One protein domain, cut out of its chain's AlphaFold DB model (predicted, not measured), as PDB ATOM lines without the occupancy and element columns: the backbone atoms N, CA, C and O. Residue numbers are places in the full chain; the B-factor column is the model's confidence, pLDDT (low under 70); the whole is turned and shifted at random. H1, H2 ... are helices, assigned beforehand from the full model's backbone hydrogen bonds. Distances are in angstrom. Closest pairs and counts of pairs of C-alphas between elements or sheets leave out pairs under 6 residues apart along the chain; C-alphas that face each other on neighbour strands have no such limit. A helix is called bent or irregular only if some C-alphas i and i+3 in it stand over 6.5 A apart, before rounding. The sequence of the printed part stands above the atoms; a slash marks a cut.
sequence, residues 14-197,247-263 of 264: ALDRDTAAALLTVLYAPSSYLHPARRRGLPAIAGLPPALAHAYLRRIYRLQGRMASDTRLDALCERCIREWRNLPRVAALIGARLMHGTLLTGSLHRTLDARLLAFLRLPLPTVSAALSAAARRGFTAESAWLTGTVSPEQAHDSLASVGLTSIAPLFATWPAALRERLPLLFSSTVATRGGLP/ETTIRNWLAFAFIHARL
ATOM      1  N   ALA A  14      15.817  37.429 -40.440       90.81
ATOM      2  CA  ALA A  14      16.389  38.736 -40.768       90.81
ATOM      3  C   ALA A  14      15.759  39.891 -39.970       90.81
ATOM      4  O   ALA A  14      16.057  41.051 -40.243       90.81
ATOM      5  N   LEU A  15      14.888  39.590 -39.002       92.25
ATOM      6  CA  LEU A  15      14.305  40.608 -38.131       92.25
ATOM      7  C   LEU A  15      15.396  41.292 -37.306       92.25
ATOM      8  O   LEU A  15      16.316  40.643 -36.800       92.25
ATOM      9  N   ASP A  16      15.257  42.603 -37.113       95.19
ATOM     10  CA  ASP A  16      16.101  43.317 -36.167       95.19
ATOM     11  C   ASP A  16      15.909  42.765 -34.742       95.19
ATOM     12  O   ASP A  16      14.878  42.173 -34.394       95.19
ATOM     13  N   ARG A  17      16.927  42.960 -33.900       95.06
ATOM     14  CA  ARG A  17      16.970  42.399 -32.545       95.06
ATOM     15  C   ARG A  17      15.773  42.821 -31.690       95.06
ATOM     16  O   ARG A  17      15.280  42.004 -30.907       95.06
ATOM     17  N   ASP A  18      15.308  44.057 -31.835       95.62
ATOM     18  CA  ASP A  18      14.223  44.600 -31.019       95.62
ATOM     19  C   ASP A  18      12.881  44.003 -31.450       95.62
ATOM     20  O   ASP A  18      12.085  43.584 -30.605       95.62
ATOM     21  N   THR A  19      12.651  43.869 -32.757       95.00
ATOM     22  CA  THR A  19      11.467  43.189 -33.301       95.00
ATOM     23  C   THR A  19      11.450  41.714 -32.939       95.00
ATOM     24  O   THR A  19      10.401  41.205 -32.549       95.00
ATOM     25  N   ALA A  20      12.593  41.027 -32.993       95.19
ATOM     26  CA  ALA A  20      12.692  39.635 -32.566       95.19
ATOM     27  C   ALA A  20      12.350  39.473 -31.071       95.19
ATOM     28  O   ALA A  20      11.575  38.588 -30.699       95.19
ATOM     29  N   ALA A  21      12.856  40.357 -30.205       96.38
ATOM     30  CA  ALA A  21      12.536  40.345 -28.776       96.38
ATOM     31  C   ALA A  21      11.053  40.663 -28.498       96.38
ATOM     32  O   ALA A  21      10.407  39.999 -27.676       96.38
ATOM     33  N   ALA A  22      10.490  41.643 -29.209       96.88
ATOM     34  CA  ALA A  22       9.070  41.969 -29.139       96.88
ATOM     35  C   ALA A  22       8.210  40.785 -29.607       96.88
ATOM     36  O   ALA A  22       7.264  40.409 -28.916       96.88
ATOM     37  N   LEU A  23       8.588  40.120 -30.702       96.75
ATOM     38  CA  LEU A  23       7.907  38.930 -31.207       96.75
ATOM     39  C   LEU A  23       7.909  37.800 -30.174       96.75
ATOM     40  O   LEU A  23       6.862  37.214 -29.912       96.75
ATOM     41  N   LEU A  24       9.044  37.522 -29.528       95.88
ATOM     42  CA  LEU A  24       9.110  36.524 -28.454       95.88
ATOM     43  C   LEU A  24       8.196  36.888 -27.278       95.88
ATOM     44  O   LEU A  24       7.541  36.009 -26.714       95.88
ATOM     45  N   THR A  25       8.099  38.172 -26.939       96.88
ATOM     46  CA  THR A  25       7.177  38.660 -25.904       96.88
ATOM     47  C   THR A  25       5.722  38.426 -26.314       96.88
ATOM     48  O   THR A  25       4.941  37.892 -25.525       96.88
ATOM     49  N   VAL A  26       5.357  38.734 -27.561       97.06
ATOM     50  CA  VAL A  26       4.019  38.451 -28.099       97.06
ATOM     51  C   VAL A  26       3.734  36.946 -28.067       97.06
ATOM     52  O   VAL A  26       2.687  36.515 -27.590       97.06
ATOM     53  N   LEU A  27       4.671  36.106 -28.503       96.50
ATOM     54  CA  LEU A  27       4.451  34.664 -28.593       96.50
ATOM     55  C   LEU A  27       4.408  33.968 -27.227       96.50
ATOM     56  O   LEU A  27       3.591  33.064 -27.026       96.50
ATOM     57  N   TYR A  28       5.246  34.373 -26.277       96.06
ATOM     58  CA  TYR A  28       5.461  33.605 -25.049       96.06
ATOM     59  C   TYR A  28       5.058  34.321 -23.763       96.06
ATOM     60  O   TYR A  28       5.019  33.664 -22.724       96.06
ATOM     61  N   ALA A  29       4.702  35.607 -23.809       96.31
ATOM     62  CA  ALA A  29       4.343  36.385 -22.627       96.31
ATOM     63  C   ALA A  29       2.926  36.993 -22.677       96.31
ATOM     64  O   ALA A  29       2.776  38.203 -22.495       96.31
ATOM     65  N   PRO A  30       1.851  36.193 -22.852       96.44
ATOM     66  CA  PRO A  30       0.489  36.715 -22.989       96.44
ATOM     67  C   PRO A  30      -0.001  37.544 -21.802       96.44
ATOM     68  O   PRO A  30      -0.747  38.497 -21.991       96.44
ATOM     69  N   SER A  31       0.453  37.252 -20.580       94.81
ATOM     70  CA  SER A  31       0.056  38.044 -19.405       94.81
ATOM     71  C   SER A  31       0.592  39.478 -19.432       94.81
ATOM     72  O   SER A  31       0.020  40.351 -18.784       94.81
ATOM     73  N   SER A  32       1.651  39.735 -20.210       94.94
ATOM     74  CA  SER A  32       2.231  41.072 -20.341       94.94
ATOM     75  C   SER A  32       1.330  42.027 -21.123       94.94
ATOM     76  O   SER A  32       1.414  43.234 -20.916       94.94
ATOM     77  N   TYR A  33       0.458  41.510 -21.992       96.25
ATOM     78  CA  TYR A  33      -0.401  42.315 -22.860       96.25
ATOM     79  C   TYR A  33      -1.894  41.966 -22.757       96.25
ATOM     80  O   TYR A  33      -2.706  42.591 -23.431       96.25
ATOM     81  N   LEU A  34      -2.272  41.001 -21.913       95.44
ATOM     82  CA  LEU A  34      -3.669  40.640 -21.676       95.44
ATOM     83  C   LEU A  34      -4.468  41.844 -21.159       95.44
ATOM     84  O   LEU A  34      -4.093  42.479 -20.168       95.44
ATOM     85  N   HIS A  35      -5.608  42.110 -21.791       94.38
ATOM     86  CA  HIS A  35      -6.494  43.196 -21.404       94.38
ATOM     87  C   HIS A  35      -6.982  43.035 -19.949       94.38
ATOM     88  O   HIS A  35      -7.400  41.935 -19.561       94.38
ATOM     89  N   PRO A  36      -7.017  44.111 -19.136       91.81
ATOM     90  CA  PRO A  36      -7.439  44.036 -17.737       91.81
ATOM     91  C   PRO A  36      -8.826  43.416 -17.535       91.81
ATOM     92  O   PRO A  36      -9.008  42.626 -16.612       91.81
ATOM     93  N   ALA A  37      -9.791  43.716 -18.410       89.94
ATOM     94  CA  ALA A  37     -11.136  43.138 -18.322       89.94
ATOM     95  C   ALA A  37     -11.133  41.603 -18.456       89.94
ATOM     96  O   ALA A  37     -11.819  40.929 -17.695       89.94
ATOM     97  N   ARG A  38     -10.295  41.044 -19.343       90.00
ATOM     98  CA  ARG A  38     -10.136  39.587 -19.488       90.00
ATOM     99  C   ARG A  38      -9.398  38.979 -18.303       90.00
ATOM    100  O   ARG A  38      -9.755  37.909 -17.825       90.00
ATOM    101  N   ARG A  39      -8.403  39.697 -17.769       89.31
ATOM    102  CA  ARG A  39      -7.671  39.282 -16.565       89.31
ATOM    103  C   ARG A  39      -8.602  39.108 -15.360       89.31
ATOM    104  O   ARG A  39      -8.442  38.145 -14.620       89.31
ATOM    105  N   ARG A  40      -9.573  40.012 -15.175       87.12
ATOM    106  CA  ARG A  40     -10.566  39.937 -14.083       87.12
ATOM    107  C   ARG A  40     -11.441  38.680 -14.165       87.12
ATOM    108  O   ARG A  40     -11.827  38.163 -13.125       87.12
ATOM    109  N   GLY A  41     -11.701  38.170 -15.371       83.31
ATOM    110  CA  GLY A  41     -12.434  36.918 -15.592       83.31
ATOM    111  C   GLY A  41     -11.638  35.643 -15.282       83.31
ATOM    112  O   GLY A  41     -12.199  34.554 -15.313       83.31
ATOM    113  N   LEU A  42     -10.341  35.755 -14.971       85.69
ATOM    114  CA  LEU A  42      -9.444  34.626 -14.726       85.69
ATOM    115  C   LEU A  42      -8.832  34.718 -13.316       85.69
ATOM    116  O   LEU A  42      -7.656  35.049 -13.167       85.69
ATOM    117  N   PRO A  43      -9.579  34.402 -12.245       78.69
ATOM    118  CA  PRO A  43      -9.041  34.478 -10.885       78.69
ATOM    119  C   PRO A  43      -7.846  33.534 -10.673       78.69
ATOM    120  O   PRO A  43      -6.940  33.853  -9.911       78.69
ATOM    121  N   ALA A  44      -7.781  32.419 -11.409       81.06
ATOM    122  CA  ALA A  44      -6.719  31.419 -11.299       81.06
ATOM    123  C   ALA A  44      -5.312  31.922 -11.678       81.06
ATOM    124  O   ALA A  44      -4.331  31.301 -11.279       81.06
ATOM    125  N   ILE A  45      -5.184  33.022 -12.436       86.06
ATOM    126  CA  ILE A  45      -3.866  33.611 -12.750       86.06
ATOM    127  C   ILE A  45      -3.392  34.618 -11.703       86.06
ATOM    128  O   ILE A  45      -2.229  35.031 -11.737       86.06
ATOM    129  N   ALA A  46      -4.263  35.044 -10.786       85.06
ATOM    130  CA  ALA A  46      -3.873  35.934  -9.704       85.06
ATOM    131  C   ALA A  46      -2.938  35.182  -8.741       85.06
ATOM    132  O   ALA A  46      -3.300  34.151  -8.187       85.06
ATOM    133  N   GLY A  47      -1.712  35.684  -8.569       86.25
ATOM    134  CA  GLY A  47      -0.708  35.087  -7.681       86.25
ATOM    135  C   GLY A  47       0.180  34.008  -8.312       86.25
ATOM    136  O   GLY A  47       1.139  33.581  -7.674       86.25
ATOM    137  N   LEU A  48      -0.061  33.597  -9.565       91.56
ATOM    138  CA  LEU A  48       0.862  32.697 -10.260       91.56
ATOM    139  C   LEU A  48       2.172  33.420 -10.632       91.56
ATOM    140  O   LEU A  48       2.130  34.565 -11.094       91.56
ATOM    141  N   PRO A  49       3.333  32.743 -10.539       94.31
ATOM    142  CA  PRO A  49       4.567  33.209 -11.157       94.31
ATOM    143  C   PRO A  49       4.375  33.493 -12.659       94.31
ATOM    144  O   PRO A  49       3.653  32.741 -13.326       94.31
ATOM    145  N   PRO A  50       5.056  34.502 -13.240       91.94
ATOM    146  CA  PRO A  50       4.840  34.912 -14.632       91.94
ATOM    147  C   PRO A  50       4.940  33.772 -15.652       91.94
ATOM    148  O   PRO A  50       4.103  33.667 -16.545       91.94
ATOM    149  N   ALA A  51       5.913  32.869 -15.494       93.12
ATOM    150  CA  ALA A  51       6.089  31.723 -16.389       93.12
ATOM    151  C   ALA A  51       4.874  30.773 -16.384       93.12
ATOM    152  O   ALA A  51       4.437  30.322 -17.444       93.12
ATOM    153  N   LEU A  52       4.291  30.514 -15.207       94.00
ATOM    154  CA  LEU A  52       3.099  29.674 -15.072       94.00
ATOM    155  C   LEU A  52       1.851  30.386 -15.595       94.00
ATOM    156  O   LEU A  52       1.055  29.766 -16.297       94.00
ATOM    157  N   ALA A  53       1.713  31.690 -15.340       93.69
ATOM    158  CA  ALA A  53       0.623  32.488 -15.898       93.69
ATOM    159  C   ALA A  53       0.656  32.491 -17.439       93.69
ATOM    160  O   ALA A  53      -0.373  32.296 -18.084       93.69
ATOM    161  N   HIS A  54       1.839  32.646 -18.044       94.25
ATOM    162  CA  HIS A  54       2.019  32.566 -19.496       94.25
ATOM    163  C   HIS A  54       1.630  31.202 -20.066       94.25
ATOM    164  O   HIS A  54       0.885  31.137 -21.045       94.25
ATOM    165  N   ALA A  55       2.109  30.117 -19.451       92.81
ATOM    166  CA  ALA A  55       1.785  28.759 -19.876       92.81
ATOM    167  C   ALA A  55       0.282  28.458 -19.743       92.81
ATOM    168  O   ALA A  55      -0.318  27.893 -20.658       92.81
ATOM    169  N   TYR A  56      -0.334  28.893 -18.642       92.75
ATOM    170  CA  TYR A  56      -1.765  28.742 -18.395       92.75
ATOM    171  C   TYR A  56      -2.610  29.472 -19.440       92.75
ATOM    172  O   TYR A  56      -3.484  28.862 -20.053       92.75
ATOM    173  N   LEU A  57      -2.305  30.745 -19.710       92.88
ATOM    174  CA  LEU A  57      -3.009  31.535 -20.722       92.88
ATOM    175  C   LEU A  57      -2.864  30.928 -22.120       92.88
ATOM    176  O   LEU A  57      -3.852  30.820 -22.839       92.88
ATOM    177  N   ARG A  58      -1.662  30.471 -22.495       93.31
ATOM    178  CA  ARG A  58      -1.458  29.782 -23.778       93.31
ATOM    179  C   ARG A  58      -2.308  28.522 -23.900       93.31
ATOM    180  O   ARG A  58      -2.829  28.262 -24.976       93.31
ATOM    181  N   ARG A  59      -2.458  27.755 -22.819       92.38
ATOM    182  CA  ARG A  59      -3.295  26.550 -22.804       92.38
ATOM    183  C   ARG A  59      -4.776  26.893 -22.942       92.38
ATOM    184  O   ARG A  59      -5.447  26.309 -23.783       92.38
ATOM    185  N   ILE A  60      -5.263  27.825 -22.129       91.00
ATOM    186  CA  ILE A  60      -6.683  28.184 -22.074       91.00
ATOM    187  C   ILE A  60      -7.163  28.831 -23.371       91.00
ATOM    188  O   ILE A  60      -8.199  28.452 -23.900       91.00
ATOM    189  N   TYR A  61      -6.376  29.751 -23.923       89.69
ATOM    190  CA  TYR A  61      -6.692  30.396 -25.196       89.69
ATOM    191  C   TYR A  61      -6.187  29.602 -26.411       89.69
ATOM    192  O   TYR A  61      -6.246  30.103 -27.527       89.69
ATOM    193  N   ARG A  62      -5.665  28.381 -26.204       92.75
ATOM    194  CA  ARG A  62      -5.121  27.488 -27.247       92.75
ATOM    195  C   ARG A  62      -4.138  28.179 -28.207       92.75
ATOM    196  O   ARG A  62      -4.112  27.887 -29.394       92.75
ATOM    197  N   LEU A  63      -3.306  29.075 -27.675       93.50
ATOM    198  CA  LEU A  63      -2.402  29.912 -28.464       93.50
ATOM    199  C   LEU A  63      -1.254  29.087 -29.050       93.50
ATOM    200  O   LEU A  63      -0.431  28.523 -28.307       93.50
ATOM    201  N   GLN A  64      -1.119  29.114 -30.373       92.19
ATOM    202  CA  GLN A  64      -0.012  28.477 -31.075       92.19
ATOM    203  C   GLN A  64       1.317  29.088 -30.634       92.19
ATOM    204  O   GLN A  64       1.502  30.303 -30.634       92.19
ATOM    205  N   GLY A  65       2.261  28.249 -30.212       85.88
ATOM    206  CA  GLY A  65       3.564  28.696 -29.712       85.88
ATOM    207  C   GLY A  65       4.647  28.820 -30.778       85.88
ATOM    208  O   GLY A  65       5.787  29.101 -30.419       85.88
ATOM    209  N   ARG A  66       4.344  28.525 -32.043       88.50
ATOM    210  CA  ARG A  66       5.319  28.473 -33.134       88.50
ATOM    211  C   ARG A  66       4.743  29.158 -34.363       88.50
ATOM    212  O   ARG A  66       3.541  29.108 -34.590       88.50
ATOM    213  N   MET A  67       5.625  29.780 -35.128       90.00
ATOM    214  CA  MET A  67       5.354  30.259 -36.477       90.00
ATOM    215  C   MET A  67       6.178  29.416 -37.445       90.00
ATOM    216  O   MET A  67       7.237  28.910 -37.062       90.00
ATOM    217  N   ALA A  68       5.697  29.251 -38.674       88.00
ATOM    218  CA  ALA A  68       6.450  28.548 -39.702       88.00
ATOM    219  C   ALA A  68       7.741  29.324 -40.022       88.00
ATOM    220  O   ALA A  68       7.738  30.557 -40.035       88.00
ATOM    221  N   SER A  69       8.861  28.631 -40.228       82.31
ATOM    222  CA  SER A  69      10.178  29.266 -40.413       82.31
ATOM    223  C   SER A  69      10.281  30.117 -41.681       82.31
ATOM    224  O   SER A  69      11.097  31.032 -41.746       82.31
ATOM    225  N   ASP A  70       9.455  29.814 -42.676       85.44
ATOM    226  CA  ASP A  70       9.314  30.519 -43.951       85.44
ATOM    227  C   ASP A  70       8.359  31.720 -43.881       85.44
ATOM    228  O   ASP A  70       8.229  32.461 -44.859       85.44
ATOM    229  N   THR A  71       7.727  31.954 -42.725       88.75
ATOM    230  CA  THR A  71       6.844  33.102 -42.518       88.75
ATOM    231  C   THR A  71       7.589  34.401 -42.807       88.75
ATOM    232  O   THR A  71       8.695  34.632 -42.308       88.75
ATOM    233  N   ARG A  72       6.957  35.284 -43.579       90.75
ATOM    234  CA  ARG A  72       7.466  36.630 -43.836       90.75
ATOM    235  C   ARG A  72       6.564  37.664 -43.186       90.75
ATOM    236  O   ARG A  72       5.343  37.525 -43.217       90.75
ATOM    237  N   LEU A  73       7.174  38.683 -42.598       91.81
ATOM    238  CA  LEU A  73       6.474  39.794 -41.967       91.81
ATOM    239  C   LEU A  73       6.655  41.040 -42.828       91.81
ATOM    240  O   LEU A  73       7.765  41.343 -43.258       91.81
ATOM    241  N   ASP A  74       5.567  41.752 -43.108       91.62
ATOM    242  CA  ASP A  74       5.669  43.066 -43.733       91.62
ATOM    243  C   ASP A  74       6.060  44.132 -42.690       91.62
ATOM    244  O   ASP A  74       5.933  43.934 -41.476       91.62
ATOM    245  N   ALA A  75       6.526  45.295 -43.154       90.75
ATOM    246  CA  ALA A  75       6.995  46.362 -42.266       90.75
ATOM    247  C   ALA A  75       5.905  46.871 -41.302       90.75
ATOM    248  O   ALA A  75       6.202  47.357 -40.204       90.75
ATOM    249  N   LEU A  76       4.630  46.766 -41.696       90.50
ATOM    250  CA  LEU A  76       3.512  47.114 -40.828       90.50
ATOM    251  C   LEU A  76       3.366  46.101 -39.691       90.50
ATOM    252  O   LEU A  76       3.249  46.512 -38.538       90.50
ATOM    253  N   CYS A  77       3.392  44.805 -39.999       93.50
ATOM    254  CA  CYS A  77       3.329  43.731 -39.020       93.50
ATOM    255  C   CYS A  77       4.487  43.839 -38.022       93.50
ATOM    256  O   CYS A  77       4.248  43.845 -36.816       93.50
ATOM    257  N   GLU A  78       5.718  44.052 -38.500       94.38
ATOM    258  CA  GLU A  78       6.878  44.293 -37.633       94.38
ATOM    259  C   GLU A  78       6.657  45.476 -36.683       94.38
ATOM    260  O   GLU A  78       6.914  45.390 -35.480       94.38
ATOM    261  N   ARG A  79       6.129  46.591 -37.202       94.75
ATOM    262  CA  ARG A  79       5.817  47.764 -36.380       94.75
ATOM    263  C   ARG A  79       4.738  47.460 -35.345       94.75
ATOM    264  O   ARG A  79       4.894  47.859 -34.194       94.75
ATOM    265  N   CYS A  80       3.684  46.748 -35.729       95.38
ATOM    266  CA  CYS A  80       2.636  46.317 -34.812       95.38
ATOM    267  C   CYS A  80       3.167  45.377 -33.726       95.38
ATOM    268  O   CYS A  80       2.727  45.481 -32.589       95.38
ATOM    269  N   ILE A  81       4.119  44.495 -34.044       96.19
ATOM    270  CA  ILE A  81       4.770  43.611 -33.069       96.19
ATOM    271  C   ILE A  81       5.565  44.429 -32.047       96.19
ATOM    272  O   ILE A  81       5.405  44.220 -30.845       96.19
ATOM    273  N   ARG A  82       6.366  45.403 -32.497       96.12
ATOM    274  CA  ARG A  82       7.094  46.313 -31.590       96.12
ATOM    275  C   ARG A  82       6.143  47.114 -30.695       96.12
ATOM    276  O   ARG A  82       6.425  47.333 -29.522       96.12
ATOM    277  N   GLU A  83       4.994  47.501 -31.237       95.62
ATOM    278  CA  GLU A  83       3.981  48.325 -30.572       95.62
ATOM    279  C   GLU A  83       2.766  47.530 -30.078       95.62
ATOM    280  O   GLU A  83       1.680  48.089 -29.919       95.62
ATOM    281  N   TRP A  84       2.927  46.231 -29.812       96.69
ATOM    282  CA  TRP A  84       1.801  45.312 -29.610       96.69
ATOM    283  C   TRP A  84       0.816  45.780 -28.533       96.69
ATOM    284  O   TRP A  84      -0.398  45.781 -28.724       96.69
ATOM    285  N   ARG A  85       1.347  46.269 -27.406       95.94
ATOM    286  CA  ARG A  85       0.551  46.772 -26.270       95.94
ATOM    287  C   ARG A  85      -0.188  48.078 -26.569       95.94
ATOM    288  O   ARG A  85      -1.143  48.398 -25.869       95.94
ATOM    289  N   ASN A  86       0.241  48.817 -27.589       94.75
ATOM    290  CA  ASN A  86      -0.351  50.089 -27.991       94.75
ATOM    291  C   ASN A  86      -1.441  49.921 -29.056       94.75
ATOM    292  O   ASN A  86      -2.144  50.889 -29.345       94.75
ATOM    293  N   LEU A  87      -1.638  48.717 -29.609       95.56
ATOM    294  CA  LEU A  87      -2.655  48.465 -30.633       95.56
ATOM    295  C   LEU A  87      -4.083  48.850 -30.198       95.56
ATOM    296  O   LEU A  87      -4.766  49.471 -31.012       95.56
ATOM    297  N   PRO A  88      -4.543  48.604 -28.952       94.88
ATOM    298  CA  PRO A  88      -5.858  49.077 -28.518       94.88
ATOM    299  C   PRO A  88      -6.007  50.595 -28.578       94.88
ATOM    300  O   PRO A  88      -7.006  51.110 -29.078       94.88
ATOM    301  N   ARG A  89      -4.970  51.318 -28.145       93.50
ATOM    302  CA  ARG A  89      -4.934  52.781 -28.207       93.50
ATOM    303  C   ARG A  89      -4.922  53.267 -29.654       93.50
ATOM    304  O   ARG A  89      -5.639  54.203 -29.985       93.50
ATOM    305  N   VAL A  90      -4.137  52.629 -30.520       94.31
ATOM    306  CA  VAL A  90      -4.106  52.925 -31.960       94.31
ATOM    307  C   VAL A  90      -5.484  52.719 -32.591       94.31
ATOM    308  O   VAL A  90      -5.954  53.598 -33.310       94.31
ATOM    309  N   ALA A  91      -6.166  51.617 -32.270       94.56
ATOM    310  CA  ALA A  91      -7.531  51.372 -32.718       94.56
ATOM    311  C   ALA A  91      -8.481  52.476 -32.224       94.56
ATOM    312  O   ALA A  91      -9.231  53.031 -33.021       94.56
ATOM    313  N   ALA A  92      -8.400  52.886 -30.955       93.19
ATOM    314  CA  ALA A  92      -9.224  53.975 -30.431       93.19
ATOM    315  C   ALA A  92      -8.968  55.320 -31.135       93.19
ATOM    316  O   ALA A  92      -9.922  56.021 -31.472       93.19
ATOM    317  N   LEU A  93      -7.705  55.668 -31.415       93.25
ATOM    318  CA  LEU A  93      -7.343  56.876 -32.170       93.25
ATOM    319  C   LEU A  93      -7.941  56.856 -33.586       93.25
ATOM    320  O   LEU A  93      -8.510  57.853 -34.039       93.25
ATOM    321  N   ILE A  94      -7.845  55.714 -34.276       91.62
ATOM    322  CA  ILE A  94      -8.434  55.536 -35.607       91.62
ATOM    323  C   ILE A  94      -9.954  55.678 -35.522       91.62
ATOM    324  O   ILE A  94     -10.520  56.490 -36.249       91.62
ATOM    325  N   GLY A  95     -10.611  54.983 -34.592       92.19
ATOM    326  CA  GLY A  95     -12.056  55.085 -34.394       92.19
ATOM    327  C   GLY A  95     -12.517  56.512 -34.100       92.19
ATOM    328  O   GLY A  95     -13.463  56.990 -34.722       92.19
ATOM    329  N   ALA A  96     -11.795  57.242 -33.246       91.25
ATOM    330  CA  ALA A  96     -12.063  58.652 -32.974       91.25
ATOM    331  C   ALA A  96     -12.002  59.494 -34.248       91.25
ATOM    332  O   ALA A  96     -12.887  60.312 -34.499       91.25
ATOM    333  N   ARG A  97     -10.987  59.270 -35.087       91.06
ATOM    334  CA  ARG A  97     -10.846  59.981 -36.357       91.06
ATOM    335  C   ARG A  97     -11.989  59.662 -37.322       91.06
ATOM    336  O   ARG A  97     -12.503  60.583 -37.955       91.06
ATOM    337  N   LEU A  98     -12.432  58.406 -37.396       89.50
ATOM    338  CA  LEU A  98     -13.590  58.007 -38.210       89.50
ATOM    339  C   LEU A  98     -14.892  58.650 -37.732       89.50
ATOM    340  O   LEU A  98     -15.741  59.009 -38.552       89.50
ATOM    341  N   MET A  99     -15.017  58.823 -36.417       88.38
ATOM    342  CA  MET A  99     -16.176  59.400 -35.741       88.38
ATOM    343  C   MET A  99     -16.071  60.908 -35.501       88.38
ATOM    344  O   MET A  99     -16.944  61.479 -34.851       88.38
ATOM    345  N   HIS A 100     -15.040  61.571 -36.031       88.69
ATOM    346  CA  HIS A 100     -14.727  62.966 -35.716       88.69
ATOM    347  C   HIS A 100     -15.933  63.904 -35.876       88.69
ATOM    348  O   HIS A 100     -16.196  64.711 -34.991       88.69
ATOM    349  N   GLY A 101     -16.720  63.750 -36.949       83.50
ATOM    350  CA  GLY A 101     -17.934  64.545 -37.159       83.50
ATOM    351  C   GLY A 101     -18.962  64.385 -36.034       83.50
ATOM    352  O   GLY A 101     -19.438  65.382 -35.504       83.50
ATOM    353  N   THR A 102     -19.245  63.148 -35.618       83.06
ATOM    354  CA  THR A 102     -20.182  62.842 -34.522       83.06
ATOM    355  C   THR A 102     -19.655  63.336 -33.170       83.06
ATOM    356  O   THR A 102     -20.418  63.848 -32.351       83.06
ATOM    357  N   LEU A 103     -18.342  63.221 -32.942       85.88
ATOM    358  CA  LEU A 103     -17.690  63.680 -31.713       85.88
ATOM    359  C   LEU A 103     -17.712  65.208 -31.569       85.88
ATOM    360  O   LEU A 103     -17.831  65.698 -30.450       85.88
ATOM    361  N   LEU A 104     -17.616  65.951 -32.678       81.88
ATOM    362  CA  LEU A 104     -17.677  67.417 -32.677       81.88
ATOM    363  C   LEU A 104     -19.091  67.962 -32.472       81.88
ATOM    364  O   LEU A 104     -19.253  69.018 -31.868       81.88
ATOM    365  N   THR A 105     -20.111  67.262 -32.971       78.00
ATOM    366  CA  THR A 105     -21.511  67.679 -32.805       78.00
ATOM    367  C   THR A 105     -22.073  67.357 -31.421       78.00
ATOM    368  O   THR A 105     -23.082  67.932 -31.024       78.00
ATOM    369  N   GLY A 106     -21.448  66.430 -30.689       72.25
ATOM    370  CA  GLY A 106     -21.897  65.993 -29.369       72.25
ATOM    371  C   GLY A 106     -21.192  66.695 -28.204       72.25
ATOM    372  O   GLY A 106     -20.097  67.238 -28.326       72.25
ATOM    373  N   SER A 107     -21.779  66.586 -27.009       71.44
ATOM    374  CA  SER A 107     -21.142  66.976 -25.735       71.44
ATOM    375  C   SER A 107     -19.911  66.123 -25.382       71.44
ATOM    376  O   SER A 107     -19.140  66.463 -24.484       71.44
ATOM    377  N   LEU A 108     -19.706  65.033 -26.121       70.62
ATOM    378  CA  LEU A 108     -18.684  64.013 -25.909       70.62
ATOM    379  C   LEU A 108     -17.262  64.523 -26.073       70.62
ATOM    380  O   LEU A 108     -16.355  63.957 -25.474       70.62
ATOM    381  N   HIS A 109     -17.044  65.613 -26.816       78.38
ATOM    382  CA  HIS A 109     -15.711  66.211 -26.882       78.38
ATOM    383  C   HIS A 109     -15.151  66.484 -25.469       78.38
ATOM    384  O   HIS A 109     -13.935  66.549 -25.295       78.38
ATOM    385  N   ARG A 110     -16.025  66.708 -24.473       80.69
ATOM    386  CA  ARG A 110     -15.644  67.021 -23.089       80.69
ATOM    387  C   ARG A 110     -15.242  65.790 -22.281       80.69
ATOM    388  O   ARG A 110     -14.553  65.948 -21.281       80.69
ATOM    389  N   THR A 111     -15.682  64.599 -22.683       81.06
ATOM    390  CA  THR A 111     -15.380  63.338 -21.990       81.06
ATOM    391  C   THR A 111     -14.190  62.601 -22.599       81.06
ATOM    392  O   THR A 111     -13.655  61.691 -21.969       81.06
ATOM    393  N   LEU A 112     -13.757  62.994 -23.802       83.50
ATOM    394  CA  LEU A 112     -12.550  62.462 -24.426       83.50
ATOM    395  C   LEU A 112     -11.304  62.865 -23.639       83.50
ATOM    396  O   LEU A 112     -11.162  64.005 -23.193       83.50
ATOM    397  N   ASP A 113     -10.361  61.932 -23.534       86.00
ATOM    398  CA  ASP A 113      -9.057  62.235 -22.969       86.00
ATOM    399  C   ASP A 113      -8.295  63.266 -23.828       86.00
ATOM    400  O   ASP A 113      -8.516  63.425 -25.036       86.00
ATOM    401  N   ALA A 114      -7.367  63.986 -23.195       87.44
ATOM    402  CA  ALA A 114      -6.608  65.052 -23.846       87.44
ATOM    403  C   ALA A 114      -5.791  64.567 -25.059       87.44
ATOM    404  O   ALA A 114      -5.535  65.347 -25.979       87.44
ATOM    405  N   ARG A 115      -5.396  63.289 -25.093       85.81
ATOM    406  CA  ARG A 115      -4.580  62.720 -26.173       85.81
ATOM    407  C   ARG A 115      -5.430  62.419 -27.402       85.81
ATOM    408  O   ARG A 115      -4.998  62.733 -28.510       85.81
ATOM    409  N   LEU A 116      -6.631  61.872 -27.227       87.94
ATOM    410  CA  LEU A 116      -7.618  61.720 -28.296       87.94
ATOM    411  C   LEU A 116      -7.939  63.086 -28.901       87.94
ATOM    412  O   LEU A 116      -7.881  63.242 -30.117       87.94
ATOM    413  N   LEU A 117      -8.176  64.100 -28.065       89.12
ATOM    414  CA  LEU A 117      -8.403  65.470 -28.534       89.12
ATOM    415  C   LEU A 117      -7.201  66.039 -29.298       89.12
ATOM    416  O   LEU A 117      -7.385  66.648 -30.352       89.12
ATOM    417  N   ALA A 118      -5.978  65.832 -28.806       89.12
ATOM    418  CA  ALA A 118      -4.765  66.253 -29.505       89.12
ATOM    419  C   ALA A 118      -4.634  65.563 -30.870       89.12
ATOM    420  O   ALA A 118      -4.338  66.228 -31.861       89.12
ATOM    421  N   PHE A 119      -4.920  64.262 -30.942       88.50
ATOM    422  CA  PHE A 119      -4.894  63.501 -32.188       88.50
ATOM    423  C   PHE A 119      -5.954  63.980 -33.189       88.50
ATOM    424  O   PHE A 119      -5.657  64.130 -34.372       88.50
ATOM    425  N   LEU A 120      -7.170  64.284 -32.727       88.00
ATOM    426  CA  LEU A 120      -8.251  64.797 -33.578       88.00
ATOM    427  C   LEU A 120      -7.939  66.170 -34.192       88.00
ATOM    428  O   LEU A 120      -8.456  66.484 -35.262       88.00
ATOM    429  N   ARG A 121      -7.085  66.967 -33.540       88.94
ATOM    430  CA  ARG A 121      -6.640  68.286 -34.025       88.94
ATOM    431  C   ARG A 121      -5.541  68.215 -35.082       88.94
ATOM    432  O   ARG A 121      -5.240  69.234 -35.699       88.94
ATOM    433  N   LEU A 122      -4.922  67.054 -35.283       85.69
ATOM    434  CA  LEU A 122      -3.877  66.908 -36.288       85.69
ATOM    435  C   LEU A 122      -4.472  67.065 -37.695       85.69
ATOM    436  O   LEU A 122      -5.558  66.539 -37.962       85.69
ATOM    437  N   PRO A 123      -3.755  67.723 -38.624       81.94
ATOM    438  CA  PRO A 123      -4.172  67.861 -40.016       81.94
ATOM    439  C   PRO A 123      -3.957  66.540 -40.773       81.94
ATOM    440  O   PRO A 123      -3.146  66.439 -41.690       81.94
ATOM    441  N   LEU A 124      -4.658  65.488 -40.351       78.69
ATOM    442  CA  LEU A 124      -4.642  64.192 -41.017       78.69
ATOM    443  C   LEU A 124      -5.470  64.262 -42.308       78.69
ATOM    444  O   LEU A 124      -6.458  65.007 -42.352       78.69
ATOM    445  N   PRO A 125      -5.145  63.439 -43.324       77.56
ATOM    446  CA  PRO A 125      -5.960  63.308 -44.525       77.56
ATOM    447  C   PRO A 125      -7.442  63.108 -44.187       77.56
ATOM    448  O   PRO A 125      -7.793  62.508 -43.157       77.56
ATOM    449  N   THR A 126      -8.320  63.653 -45.025       72.56
ATOM    450  CA  THR A 126      -9.763  63.501 -44.854       72.56
ATOM    451  C   THR A 126     -10.143  62.029 -44.957       72.56
ATOM    452  O   THR A 126      -9.700  61.292 -45.836       72.56
ATOM    453  N   VAL A 127     -10.949  61.586 -43.996       74.69
ATOM    454  CA  VAL A 127     -11.515  60.239 -43.984       74.69
ATOM    455  C   VAL A 127     -12.576  60.166 -45.075       74.69
ATOM    456  O   VAL A 127     -13.402  61.070 -45.193       74.69
ATOM    457  N   SER A 128     -12.575  59.086 -45.859       76.38
ATOM    458  CA  SER A 128     -13.648  58.817 -46.819       76.38
ATOM    459  C   SER A 128     -15.005  58.833 -46.112       76.38
ATOM    460  O   SER A 128     -15.208  58.121 -45.125       76.38
ATOM    461  N   ALA A 129     -15.957  59.613 -46.631       78.06
ATOM    462  CA  ALA A 129     -17.300  59.715 -46.060       78.06
ATOM    463  C   ALA A 129     -17.993  58.344 -45.955       78.06
ATOM    464  O   ALA A 129     -18.740  58.103 -45.005       78.06
ATOM    465  N   ALA A 130     -17.693  57.425 -46.881       76.19
ATOM    466  CA  ALA A 130     -18.187  56.050 -46.856       76.19
ATOM    467  C   ALA A 130     -17.660  55.265 -45.642       76.19
ATOM    468  O   ALA A 130     -18.435  54.580 -44.976       76.19
ATOM    469  N   LEU A 131     -16.375  55.419 -45.304       74.50
ATOM    470  CA  LEU A 131     -15.765  54.764 -44.145       74.50
ATOM    471  C   LEU A 131     -16.336  55.319 -42.836       74.50
ATOM    472  O   LEU A 131     -16.710  54.548 -41.955       74.50
ATOM    473  N   SER A 132     -16.490  56.642 -42.730       79.88
ATOM    474  CA  SER A 132     -17.166  57.263 -41.584       79.88
ATOM    475  C   SER A 132     -18.628  56.820 -41.469       79.88
ATOM    476  O   SER A 132     -19.115  56.572 -40.368       79.88
ATOM    477  N   ALA A 133     -19.350  56.672 -42.582       80.06
ATOM    478  CA  ALA A 133     -20.722  56.168 -42.567       80.06
ATOM    479  C   ALA A 133     -20.802  54.688 -42.154       80.06
ATOM    480  O   ALA A 133     -21.694  54.315 -41.395       80.06
ATOM    481  N   ALA A 134     -19.874  53.847 -42.615       76.38
ATOM    482  CA  ALA A 134     -19.773  52.451 -42.192       76.38
ATOM    483  C   ALA A 134     -19.448  52.338 -40.693       76.38
ATOM    484  O   ALA A 134     -20.139  51.616 -39.977       76.38
ATOM    485  N   ALA A 135     -18.482  53.125 -40.212       79.38
ATOM    486  CA  ALA A 135     -18.116  53.214 -38.802       79.38
ATOM    487  C   ALA A 135     -19.310  53.587 -37.909       79.38
ATOM    488  O   ALA A 135     -19.532  52.947 -36.884       79.38
ATOM    489  N   ARG A 136     -20.126  54.567 -38.325       77.88
ATOM    490  CA  ARG A 136     -21.343  54.964 -37.595       77.88
ATOM    491  C   ARG A 136     -22.391  53.854 -37.531       77.88
ATOM    492  O   ARG A 136     -23.000  53.666 -36.492       77.88
ATOM    493  N   ARG A 137     -22.575  53.073 -38.602       73.81
ATOM    494  CA  ARG A 137     -23.550  51.964 -38.607       73.81
ATOM    495  C   ARG A 137     -23.192  50.839 -37.633       73.81
ATOM    496  O   ARG A 137     -24.092  50.212 -37.089       73.81
ATOM    497  N   GLY A 138     -21.902  50.593 -37.405       66.12
ATOM    498  CA  GLY A 138     -21.432  49.635 -36.396       66.12
ATOM    499  C   GLY A 138     -21.491  50.168 -34.960       66.12
ATOM    500  O   GLY A 138     -21.255  49.425 -34.008       66.12
ATOM    501  N   PHE A 139     -21.800  51.453 -34.787       69.62
ATOM    502  CA  PHE A 139     -21.740  52.128 -33.506       69.62
ATOM    503  C   PHE A 139     -23.077  52.052 -32.759       69.62
ATOM    504  O   PHE A 139     -23.902  52.957 -32.796       69.62
ATOM    505  N   THR A 140     -23.292  50.962 -32.028       63.69
ATOM    506  CA  THR A 140     -24.546  50.718 -31.287       63.69
ATOM    507  C   THR A 140     -24.708  51.569 -30.028       63.69
ATOM    508  O   THR A 140     -25.776  51.577 -29.420       63.69
ATOM    509  N   ALA A 141     -23.660  52.289 -29.623       60.59
ATOM    510  CA  ALA A 141     -23.665  53.104 -28.419       60.59
ATOM    511  C   ALA A 141     -24.172  54.539 -28.661       60.59
ATOM    512  O   ALA A 141     -24.261  55.306 -27.708       60.59
ATOM    513  N   GLU A 142     -24.541  54.901 -29.897       61.00
ATOM    514  CA  GLU A 142     -24.969  56.261 -30.265       61.00
ATOM    515  C   GLU A 142     -26.054  56.809 -29.330       61.00
ATOM    516  O   GLU A 142     -25.949  57.933 -28.848       61.00
ATOM    517  N   SER A 143     -27.031  55.982 -28.961       57.53
ATOM    518  CA  SER A 143     -28.109  56.353 -28.042       57.53
ATOM    519  C   SER A 143     -27.625  56.628 -26.611       57.53
ATOM    520  O   SER A 143     -27.972  57.663 -26.049       57.53
ATOM    521  N   ALA A 144     -26.778  55.768 -26.038       66.00
ATOM    522  CA  ALA A 144     -26.222  55.964 -24.691       66.00
ATOM    523  C   ALA A 144     -25.243  57.155 -24.622       66.00
ATOM    524  O   ALA A 144     -25.091  57.820 -23.595       66.00
ATOM    525  N   TRP A 145     -24.572  57.429 -25.739       68.94
ATOM    526  CA  TRP A 145     -23.611  58.516 -25.879       68.94
ATOM    527  C   TRP A 145     -24.298  59.873 -25.983       68.94
ATOM    528  O   TRP A 145     -23.845  60.837 -25.366       68.94
ATOM    529  N   LEU A 146     -25.425  59.938 -26.696       65.69
ATOM    530  CA  LEU A 146     -26.263  61.134 -26.776       65.69
ATOM    531  C   LEU A 146     -26.902  61.484 -25.425       65.69
ATOM    532  O   LEU A 146     -27.058  62.663 -25.118       65.69
ATOM    533  N   THR A 147     -27.215  60.488 -24.587       67.25
ATOM    534  CA  THR A 147     -27.774  60.704 -23.241       67.25
ATOM    535  C   THR A 147     -26.724  61.060 -22.183       67.25
ATOM    536  O   THR A 147     -27.089  61.353 -21.047       67.25
ATOM    537  N   GLY A 148     -25.428  61.041 -22.521       67.44
ATOM    538  CA  GLY A 148     -24.341  61.400 -21.600       67.44
ATOM    539  C   GLY A 148     -24.129  60.420 -20.440       67.44
ATOM    540  O   GLY A 148     -23.508  60.777 -19.444       67.44
ATOM    541  N   THR A 149     -24.632  59.188 -20.547       74.94
ATOM    542  CA  THR A 149     -24.596  58.178 -19.471       74.94
ATOM    543  C   THR A 149     -23.393  57.237 -19.555       74.94
ATOM    544  O   THR A 149     -23.281  56.290 -18.778       74.94
ATOM    545  N   VAL A 150     -22.489  57.469 -20.507       77.44
ATOM    546  CA  VAL A 150     -21.395  56.552 -20.839       77.44
ATOM    547  C   VAL A 150     -20.139  56.928 -20.065       77.44
ATOM    548  O   VAL A 150     -19.674  58.067 -20.116       77.44
ATOM    549  N   SER A 151     -19.559  55.944 -19.379       82.75
ATOM    550  CA  SER A 151     -18.264  56.096 -18.711       82.75
ATOM    551  C   SER A 151     -17.138  56.346 -19.733       82.75
ATOM    552  O   SER A 151     -17.170  55.754 -20.814       82.75
ATOM    553  N   PRO A 152     -16.091  57.131 -19.412       80.69
ATOM    554  CA  PRO A 152     -14.933  57.322 -20.292       80.69
ATOM    555  C   PRO A 152     -14.283  56.015 -20.786       80.69
ATOM    556  O   PRO A 152     -13.827  55.947 -21.925       80.69
ATOM    557  N   GLU A 153     -14.281  54.953 -19.971       83.38
ATOM    558  CA  GLU A 153     -13.753  53.633 -20.363       83.38
ATOM    559  C   GLU A 153     -14.605  52.997 -21.472       83.38
ATOM    560  O   GLU A 153     -14.084  52.564 -22.496       83.38
ATOM    561  N   GLN A 154     -15.932  53.031 -21.324       84.12
ATOM    562  CA  GLN A 154     -16.868  52.562 -22.353       84.12
ATOM    563  C   GLN A 154     -16.780  53.415 -23.623       84.12
ATOM    564  O   GLN A 154     -16.978  52.907 -24.734       84.12
ATOM    565  N   ALA A 155     -16.477  54.708 -23.459       84.12
ATOM    566  CA  ALA A 155     -16.254  55.602 -24.577       84.12
ATOM    567  C   ALA A 155     -15.050  55.129 -25.409       84.12
ATOM    568  O   ALA A 155     -15.158  54.895 -26.616       84.12
ATOM    569  N   HIS A 156     -13.926  54.896 -24.730       87.56
ATOM    570  CA  HIS A 156     -12.692  54.405 -25.334       87.56
ATOM    571  C   HIS A 156     -12.869  53.027 -25.986       87.56
ATOM    572  O   HIS A 156     -12.467  52.849 -27.133       87.56
ATOM    573  N   ASP A 157     -13.535  52.087 -25.310       89.25
ATOM    574  CA  ASP A 157     -13.813  50.747 -25.837       89.25
ATOM    575  C   ASP A 157     -14.644  50.801 -27.127       89.25
ATOM    576  O   ASP A 157     -14.359  50.094 -28.096       89.25
ATOM    577  N   SER A 158     -15.643  51.683 -27.198       88.50
ATOM    578  CA  SER A 158     -16.451  51.783 -28.416       88.50
ATOM    579  C   SER A 158     -15.645  52.388 -29.573       88.50
ATOM    580  O   SER A 158     -15.710  51.856 -30.683       88.50
ATOM    581  N   LEU A 159     -14.823  53.419 -29.324       91.38
ATOM    582  CA  LEU A 159     -13.893  53.947 -30.337       91.38
ATOM    583  C   LEU A 159     -12.895  52.876 -30.783       91.38
ATOM    584  O   LEU A 159     -12.660  52.717 -31.980       91.38
ATOM    585  N   ALA A 160     -12.345  52.113 -29.837       93.06
ATOM    586  CA  ALA A 160     -11.434  51.017 -30.125       93.06
ATOM    587  C   ALA A 160     -12.103  49.964 -31.010       93.06
ATOM    588  O   ALA A 160     -11.486  49.538 -31.978       93.06
ATOM    589  N   SER A 161     -13.363  49.600 -30.751       91.69
ATOM    590  CA  SER A 161     -14.087  48.639 -31.592       91.69
ATOM    591  C   SER A 161     -14.289  49.146 -33.021       91.69
ATOM    592  O   SER A 161     -13.998  48.416 -33.962       91.69
ATOM    593  N   VAL A 162     -14.669  50.418 -33.195       91.56
ATOM    594  CA  VAL A 162     -14.840  51.044 -34.518       91.56
ATOM    595  C   VAL A 162     -13.524  51.065 -35.294       91.56
ATOM    596  O   VAL A 162     -13.479  50.683 -36.466       91.56
ATOM    597  N   GLY A 163     -12.440  51.499 -34.650       92.69
ATOM    598  CA  GLY A 163     -11.132  51.507 -35.289       92.69
ATOM    599  C   GLY A 163     -10.631  50.100 -35.582       92.69
ATOM    600  O   GLY A 163     -10.124  49.866 -36.677       92.69
ATOM    601  N   LEU A 164     -10.846  49.152 -34.668       92.88
ATOM    602  CA  LEU A 164     -10.478  47.750 -34.843       92.88
ATOM    603  C   LEU A 164     -11.180  47.137 -36.054       92.88
ATOM    604  O   LEU A 164     -10.497  46.557 -36.889       92.88
ATOM    605  N   THR A 165     -12.490  47.345 -36.220       91.06
ATOM    606  CA  THR A 165     -13.228  46.896 -37.414       91.06
ATOM    607  C   THR A 165     -12.610  47.445 -38.701       91.06
ATOM    608  O   THR A 165     -12.517  46.731 -39.696       91.06
ATOM    609  N   SER A 166     -12.150  48.701 -38.694       88.31
ATOM    610  CA  SER A 166     -11.549  49.317 -39.884       88.31
ATOM    611  C   SER A 166     -10.161  48.771 -40.237       88.31
ATOM    612  O   SER A 166      -9.803  48.755 -41.411       88.31
ATOM    613  N   ILE A 167      -9.387  48.311 -39.248       90.88
ATOM    614  CA  ILE A 167      -8.022  47.793 -39.451       90.88
ATOM    615  C   ILE A 167      -7.943  46.263 -39.433       90.88
ATOM    616  O   ILE A 167      -6.926  45.717 -39.850       90.88
ATOM    617  N   ALA A 168      -8.993  45.562 -39.000       90.94
ATOM    618  CA  ALA A 168      -9.040  44.102 -38.932       90.94
ATOM    619  C   ALA A 168      -8.686  43.403 -40.259       90.94
ATOM    620  O   ALA A 168      -7.933  42.427 -40.202       90.94
ATOM    621  N   PRO A 169      -9.104  43.896 -41.448       89.62
ATOM    622  CA  PRO A 169      -8.688  43.298 -42.719       89.62
ATOM    623  C   PRO A 169      -7.166  43.274 -42.918       89.62
ATOM    624  O   PRO A 169      -6.641  42.331 -43.499       89.62
ATOM    625  N   LEU A 170      -6.434  44.255 -42.375       89.62
ATOM    626  CA  LEU A 170      -4.966  44.284 -42.445       89.62
ATOM    627  C   LEU A 170      -4.318  43.178 -41.613       89.62
ATOM    628  O   LEU A 170      -3.184  42.790 -41.870       89.62
ATOM    629  N   PHE A 171      -5.026  42.691 -40.596       90.81
ATOM    630  CA  PHE A 171      -4.556  41.612 -39.738       90.81
ATOM    631  C   PHE A 171      -4.920  40.239 -40.290       90.81
ATOM    632  O   PHE A 171      -4.356  39.254 -39.828       90.81
ATOM    633  N   ALA A 172      -5.824  40.139 -41.270       89.06
ATOM    634  CA  ALA A 172      -6.230  38.861 -41.854       89.06
ATOM    635  C   ALA A 172      -5.059  38.133 -42.533       89.06
ATOM    636  O   ALA A 172      -4.973  36.909 -42.464       89.06
ATOM    637  N   THR A 173      -4.121  38.891 -43.106       89.38
ATOM    638  CA  THR A 173      -2.913  38.371 -43.763       89.38
ATOM    639  C   THR A 173      -1.812  37.973 -42.780       89.38
ATOM    640  O   THR A 173      -0.781  37.439 -43.187       89.38
ATOM    641  N   TRP A 174      -1.993  38.229 -41.480       92.94
ATOM    642  CA  TRP A 174      -0.974  37.922 -40.488       92.94
ATOM    643  C   TRP A 174      -0.883  36.420 -40.193       92.94
ATOM    644  O   TRP A 174      -1.883  35.693 -40.257       92.94
ATOM    645  N   PRO A 175       0.301  35.958 -39.754       94.50
ATOM    646  CA  PRO A 175       0.487  34.600 -39.255       94.50
ATOM    647  C   PRO A 175      -0.547  34.247 -38.184       94.50
ATOM    648  O   PRO A 175      -0.831  35.060 -37.297       94.50
ATOM    649  N   ALA A 176      -1.083  33.023 -38.235       92.88
ATOM    650  CA  ALA A 176      -2.136  32.559 -37.326       92.88
ATOM    651  C   ALA A 176      -1.779  32.798 -35.849       92.88
ATOM    652  O   ALA A 176      -2.574  33.370 -35.107       92.88
ATOM    653  N   ALA A 177      -0.535  32.501 -35.459       95.06
ATOM    654  CA  ALA A 177      -0.044  32.737 -34.104       95.06
ATOM    655  C   ALA A 177      -0.196  34.202 -33.640       95.06
ATOM    656  O   ALA A 177      -0.482  34.449 -32.468       95.06
ATOM    657  N   LEU A 178      -0.033  35.190 -34.525       96.12
ATOM    658  CA  LEU A 178      -0.249  36.599 -34.177       96.12
ATOM    659  C   LEU A 178      -1.742  36.938 -34.139       96.12
ATOM    660  O   LEU A 178      -2.191  37.593 -33.197       96.12
ATOM    661  N   ARG A 179      -2.518  36.447 -35.112       94.75
ATOM    662  CA  ARG A 179      -3.972  36.667 -35.173       94.75
ATOM    663  C   ARG A 179      -4.688  36.147 -33.928       94.75
ATOM    664  O   ARG A 179      -5.485  36.877 -33.354       94.75
ATOM    665  N   GLU A 180      -4.342  34.954 -33.448       94.81
ATOM    666  CA  GLU A 180      -4.902  34.349 -32.226       94.81
ATOM    667  C   GLU A 180      -4.672  35.192 -30.963       94.81
ATOM    668  O   GLU A 180      -5.429  35.116 -29.997       94.81
ATOM    669  N   ARG A 181      -3.611  36.006 -30.944       96.56
ATOM    670  CA  ARG A 181      -3.233  36.827 -29.784       96.56
ATOM    671  C   ARG A 181      -3.850  38.211 -29.810       96.56
ATOM    672  O   ARG A 181      -3.942  38.844 -28.760       96.56
ATOM    673  N   LEU A 182      -4.260  38.678 -30.985       95.75
ATOM    674  CA  LEU A 182      -4.825  40.005 -31.169       95.75
ATOM    675  C   LEU A 182      -6.090  40.235 -30.309       95.75
ATOM    676  O   LEU A 182      -6.138  41.266 -29.638       95.75
ATOM    677  N   PRO A 183      -7.061  39.298 -30.201       95.69
ATOM    678  CA  PRO A 183      -8.233  39.473 -29.336       95.69
ATOM    679  C   PRO A 183      -7.901  39.698 -27.857       95.69
ATOM    680  O   PRO A 183      -8.679  40.342 -27.149       95.69
ATOM    681  N   LEU A 184      -6.760  39.182 -27.383       95.62
ATOM    682  CA  LEU A 184      -6.347  39.270 -25.979       95.62
ATOM    683  C   LEU A 184      -5.968  40.690 -25.557       95.62
ATOM    684  O   LEU A 184      -5.969  40.980 -24.363       95.62
ATOM    685  N   LEU A 185      -5.649  41.560 -26.518       96.25
ATOM    686  CA  LEU A 185      -5.312  42.964 -26.279       96.25
ATOM    687  C   LEU A 185      -6.527  43.821 -25.921       96.25
ATOM    688  O   LEU A 185      -6.373  44.894 -25.347       96.25
ATOM    689  N   PHE A 186      -7.727  43.353 -26.255       95.12
ATOM    690  CA  PHE A 186      -8.975  44.088 -26.098       95.12
ATOM    691  C   PHE A 186      -9.877  43.405 -25.067       95.12
ATOM    692  O   PHE A 186      -9.704  42.220 -24.762       95.12
ATOM    693  N   SER A 187     -10.875  44.120 -24.544       93.00
ATOM    694  CA  SER A 187     -11.990  43.466 -23.850       93.00
ATOM    695  C   SER A 187     -12.711  42.506 -24.810       93.00
ATOM    696  O   SER A 187     -12.676  42.696 -26.028       93.00
ATOM    697  N   SER A 188     -13.357  41.454 -24.295       90.75
ATOM    698  CA  SER A 188     -14.114  40.513 -25.140       90.75
ATOM    699  C   SER A 188     -15.190  41.213 -25.948       90.75
ATOM    700  O   SER A 188     -15.316  40.972 -27.143       90.75
ATOM    701  N   THR A 189     -15.883  42.174 -25.341       89.81
ATOM    702  CA  THR A 189     -16.867  43.003 -26.038       89.81
ATOM    703  C   THR A 189     -16.257  43.759 -27.221       89.81
ATOM    704  O   THR A 189     -16.835  43.746 -28.309       89.81
ATOM    705  N   VAL A 190     -15.093  44.392 -27.043       91.88
ATOM    706  CA  VAL A 190     -14.427  45.146 -28.116       91.88
ATOM    707  C   VAL A 190     -13.902  44.224 -29.207       91.88
ATOM    708  O   VAL A 190     -14.118  44.510 -30.382       91.88
ATOM    709  N   ALA A 191     -13.264  43.111 -28.846       92.06
ATOM    710  CA  ALA A 191     -12.746  42.151 -29.816       92.06
ATOM    711  C   ALA A 191     -13.870  41.526 -30.664       92.06
ATOM    712  O   ALA A 191     -13.733  41.443 -31.884       92.06
ATOM    713  N   THR A 192     -14.997  41.158 -30.042       90.56
ATOM    714  CA  THR A 192     -16.159  40.590 -30.741       90.56
ATOM    715  C   THR A 192     -16.801  41.614 -31.676       90.56
ATOM    716  O   THR A 192     -17.046  41.309 -32.839       90.56
ATOM    717  N   ARG A 193     -17.015  42.858 -31.220       87.31
ATOM    718  CA  ARG A 193     -17.546  43.940 -32.079       87.31
ATOM    719  C   ARG A 193     -16.586  44.326 -33.203       87.31
ATOM    720  O   ARG A 193     -17.024  44.640 -34.303       87.31
ATOM    721  N   GLY A 194     -15.286  44.274 -32.925       85.00
ATOM    722  CA  GLY A 194     -14.219  44.501 -33.894       85.00
ATOM    723  C   GLY A 194     -14.119  43.422 -34.973       85.00
ATOM    724  O   GLY A 194     -13.360  43.601 -35.920       85.00
ATOM    725  N   GLY A 195     -14.868  42.319 -34.844       86.31
ATOM    726  CA  GLY A 195     -14.864  41.213 -35.798       86.31
ATOM    727  C   GLY A 195     -13.632  40.316 -35.695       86.31
ATOM    728  O   GLY A 195     -13.293  39.643 -36.665       86.31
ATOM    729  N   LEU A 196     -12.935  40.304 -34.552       87.38
ATOM    730  CA  LEU A 196     -11.789  39.419 -34.384       87.38
ATOM    731  C   LEU A 196     -12.238  37.973 -34.109       87.38
ATOM    732  O   LEU A 196     -13.100  37.750 -33.253       87.38
ATOM    733  N   PRO A 197     -11.637  36.975 -34.779       82.62
ATOM    734  CA  PRO A 197     -11.970  35.572 -34.556       82.62
ATOM    735  C   PRO A 197     -11.545  35.121 -33.151       82.62
ATOM    736  O   PRO A 197     -10.529  35.571 -32.625       82.62
ATOM    737  N   GLU A 247      -6.042  50.521 -49.072       78.12
ATOM    738  CA  GLU A 247      -5.192  49.936 -48.031       78.12
ATOM    739  C   GLU A 247      -4.085  50.911 -47.586       78.12
ATOM    740  O   GLU A 247      -3.839  51.101 -46.394       78.12
ATOM    741  N   THR A 248      -3.504  51.636 -48.546       81.75
ATOM    742  CA  THR A 248      -2.508  52.698 -48.351       81.75
ATOM    743  C   THR A 248      -2.957  53.775 -47.361       81.75
ATOM    744  O   THR A 248      -2.167  54.232 -46.536       81.75
ATOM    745  N   THR A 249      -4.230  54.175 -47.393       78.31
ATOM    746  CA  THR A 249      -4.769  55.201 -46.486       78.31
ATOM    747  C   THR A 249      -4.782  54.702 -45.044       78.31
ATOM    748  O   THR A 249      -4.350  55.412 -44.135       78.31
ATOM    749  N   ILE A 250      -5.211  53.456 -44.836       78.44
ATOM    750  CA  ILE A 250      -5.261  52.833 -43.508       78.44
ATOM    751  C   ILE A 250      -3.838  52.609 -42.978       78.44
ATOM    752  O   ILE A 250      -3.554  52.923 -41.820       78.44
ATOM    753  N   ARG A 251      -2.910  52.160 -43.836       82.38
ATOM    754  CA  ARG A 251      -1.482  52.017 -43.502       82.38
ATOM    755  C   ARG A 251      -0.858  53.346 -43.068       82.38
ATOM    756  O   ARG A 251      -0.168  53.391 -42.048       82.38
ATOM    757  N   ASN A 252      -1.157  54.436 -43.775       82.62
ATOM    758  CA  ASN A 252      -0.691  55.771 -43.401       82.62
ATOM    759  C   ASN A 252      -1.246  56.195 -42.036       82.62
ATOM    760  O   ASN A 252      -0.498  56.679 -41.188       82.62
ATOM    761  N   TRP A 253      -2.535  55.969 -41.774       80.06
ATOM    762  CA  TRP A 253      -3.116  56.286 -40.468       80.06
ATOM    763  C   TRP A 253      -2.517  55.468 -39.335       80.06
ATOM    764  O   TRP A 253      -2.251  56.041 -38.284       80.06
ATOM    765  N   LEU A 254      -2.244  54.178 -39.543       82.44
ATOM    766  CA  LEU A 254      -1.523  53.368 -38.561       82.44
ATOM    767  C   LEU A 254      -0.150  53.973 -38.270       82.44
ATOM    768  O   LEU A 254       0.215  54.133 -37.104       82.44
ATOM    769  N   ALA A 255       0.581  54.394 -39.304       83.44
ATOM    770  CA  ALA A 255       1.887  55.013 -39.127       83.44
ATOM    771  C   ALA A 255       1.836  56.287 -38.262       83.44
ATOM    772  O   ALA A 255       2.692  56.446 -37.384       83.44
ATOM    773  N   PHE A 256       0.831  57.147 -38.451       81.31
ATOM    774  CA  PHE A 256       0.612  58.330 -37.608       81.31
ATOM    775  C   PHE A 256       0.114  57.961 -36.207       81.31
ATOM    776  O   PHE A 256       0.648  58.448 -35.209       81.31
ATOM    777  N   ALA A 257      -0.867  57.068 -36.103       82.38
ATOM    778  CA  ALA A 257      -1.443  56.648 -34.832       82.38
ATOM    779  C   ALA A 257      -0.383  56.031 -33.910       82.38
ATOM    780  O   ALA A 257      -0.376  56.333 -32.720       82.38
ATOM    781  N   PHE A 258       0.571  55.261 -34.442       84.88
ATOM    782  CA  PHE A 258       1.694  54.738 -33.659       84.88
ATOM    783  C   PHE A 258       2.602  55.830 -33.082       84.88
ATOM    784  O   PHE A 258       3.089  55.678 -31.966       84.88
ATOM    785  N   ILE A 259       2.834  56.932 -33.805       83.19
ATOM    786  CA  ILE A 259       3.639  58.055 -33.291       83.19
ATOM    787  C   ILE A 259       2.936  58.681 -32.081       83.19
ATOM    788  O   ILE A 259       3.551  58.901 -31.040       83.19
ATOM    789  N   HIS A 260       1.623  58.893 -32.181       78.81
ATOM    790  CA  HIS A 260       0.842  59.542 -31.126       78.81
ATOM    791  C   HIS A 260       0.436  58.605 -29.983       78.81
ATOM    792  O   HIS A 260       0.198  59.062 -28.863       78.81
ATOM    793  N   ALA A 261       0.403  57.294 -30.220       76.75
ATOM    794  CA  ALA A 261       0.166  56.298 -29.182       76.75
ATOM    795  C   ALA A 261       1.330  56.196 -28.179       76.75
ATOM    796  O   ALA A 261       1.100  55.776 -27.047       76.75
ATOM    797  N   ARG A 262       2.547  56.618 -28.555       77.62
ATOM    798  CA  ARG A 262       3.730  56.629 -27.674       77.62
ATOM    799  C   ARG A 262       3.824  57.850 -26.756       77.62
ATOM    800  O   ARG A 262       4.623  57.835 -25.825       77.62
ATOM    801  N   LEU A 263       3.041  58.902 -27.003       70.81
ATOM    802  CA  LEU A 263       3.121  60.118 -26.195       70.81
ATOM    803  C   LEU A 263       2.532  59.882 -24.784       70.81
ATOM    804  O   LEU A 263       1.466  59.241 -24.684       70.81
TER     805      LEU A 263
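This is residues 14 to 197 and 247 to 263 of the 264 residues of the protein "Type III secretion apparatus protein (OrgA_MxiK)" of Burkholderia sp. JS23 (UniProt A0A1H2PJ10). Two long helices, H5 and H11, cross as an X in the core, and H15 packs on H5. Along the longest axis, H1, H3, H4 and H12 lie toward one end, with H1 packed on H4, and H6, H7, H8, H9 and H10 lie toward the other. The printed part has 201 residues, with fifteen named helices, H1 to H15 in chain order, and no named strand; the class is all helix, and the helix packing is mostly crossed. It is compact, with a radius of gyration of the C-alphas of 17.3 A and spans of 48 by 39 by 28 A.

H1, residues 17 to 28, touches H4, residues 75 to 82, at a steep tilt of 65 degrees, the same way; their closest C-alphas, of Ala 22 and Arg 82, are 5.4 A apart. With residues 26 to 27 alone, H1 only just touches H12, residues 176 to 179, with 3 pairs of C-alphas within 8 A, the closest being Leu 27 and Ala 177 at 7.4 A. H2, residues 36 to 40, is close but not clearly touching H14, residues 188 to 193; the closest C-alphas, of Arg 38 and Ser 188, are 7.0 A apart. H3, residues 50 to 60, is close but not clearly touching H1, with C-alphas 54 and 28 closest at 6.6 A. H5, residues 84 to 98, is the hub and touches five helices. It is about perpendicular, at 79 degrees, to H11, residues 152 to 172, with the C-alphas of Ala 92 and Ala 160 closest at 3.7 A. It touches H15, residues 247 to 261, opposite ways at a steep tilt of 66 degrees, with C-alphas 90 and 257 closest at 5.4 A. With parts of its length alone, H5 touches H8, residues 114 to 120, with C-alphas 97 and 120 closest at 6.1 A, and H9, residues 129 to 137, with C-alphas 98 and 132 closest at 5.0 A. With residues 85 to 88 alone it only just touches H13, residues 182 to 185, with 3 pairs of C-alphas within 8 A, the closest being 88 and 185 at 6.5 A. H7, residues 107 to 110, is close but not clearly touching H6, residues 100 to 105, with C-alphas 109 and 103 closest at 5.8 A, and H10, residues 142 to 146, with C-alphas 108 and 145 closest at 7.4 A. H11 touches H14 with residues 157 to 165 alone, C-alphas 161 and 190 being closest at 4.9 A. Every O i to N i+4 pair is within hydrogen-bond range in H1, H2, H3, H4, H6, H8, H9, H10 and H14; the counts are 9 of 11 in H5, 14 of 17 in H11 and 10 of 11 in H15, while H7, H12 and H13 are too short for such a pair.

H1 begins at C-alpha 17 (16.970, 42.399, -32.545) and is 16.3 A long; H3 is 15.3 A. H5, 21.7 A, begins at C-alpha 84 (1.801, 45.312, -29.610) and is irregular, with C-alphas 85 and 88 7.2 A apart. H11, 29.7 A, is irregular too, with C-alphas 166 and 169 7.2 A apart and a kink of 51 degrees near residue 166. H15, 20.6 A, ends at C-alpha 261 (0.166, 56.298, -29.182).

The two C-alphas farthest apart, of Ala 14 and Thr 147, are 52.3 A apart. Residues 198 to 246 are not printed, and C-alphas 197 and 247 are 20.8 A apart across the cut. The link from H3 to H4, residues 61 to 74, is long. Mean pLDDT of the printed part is 87.0; residues 138 to 148 are under 70.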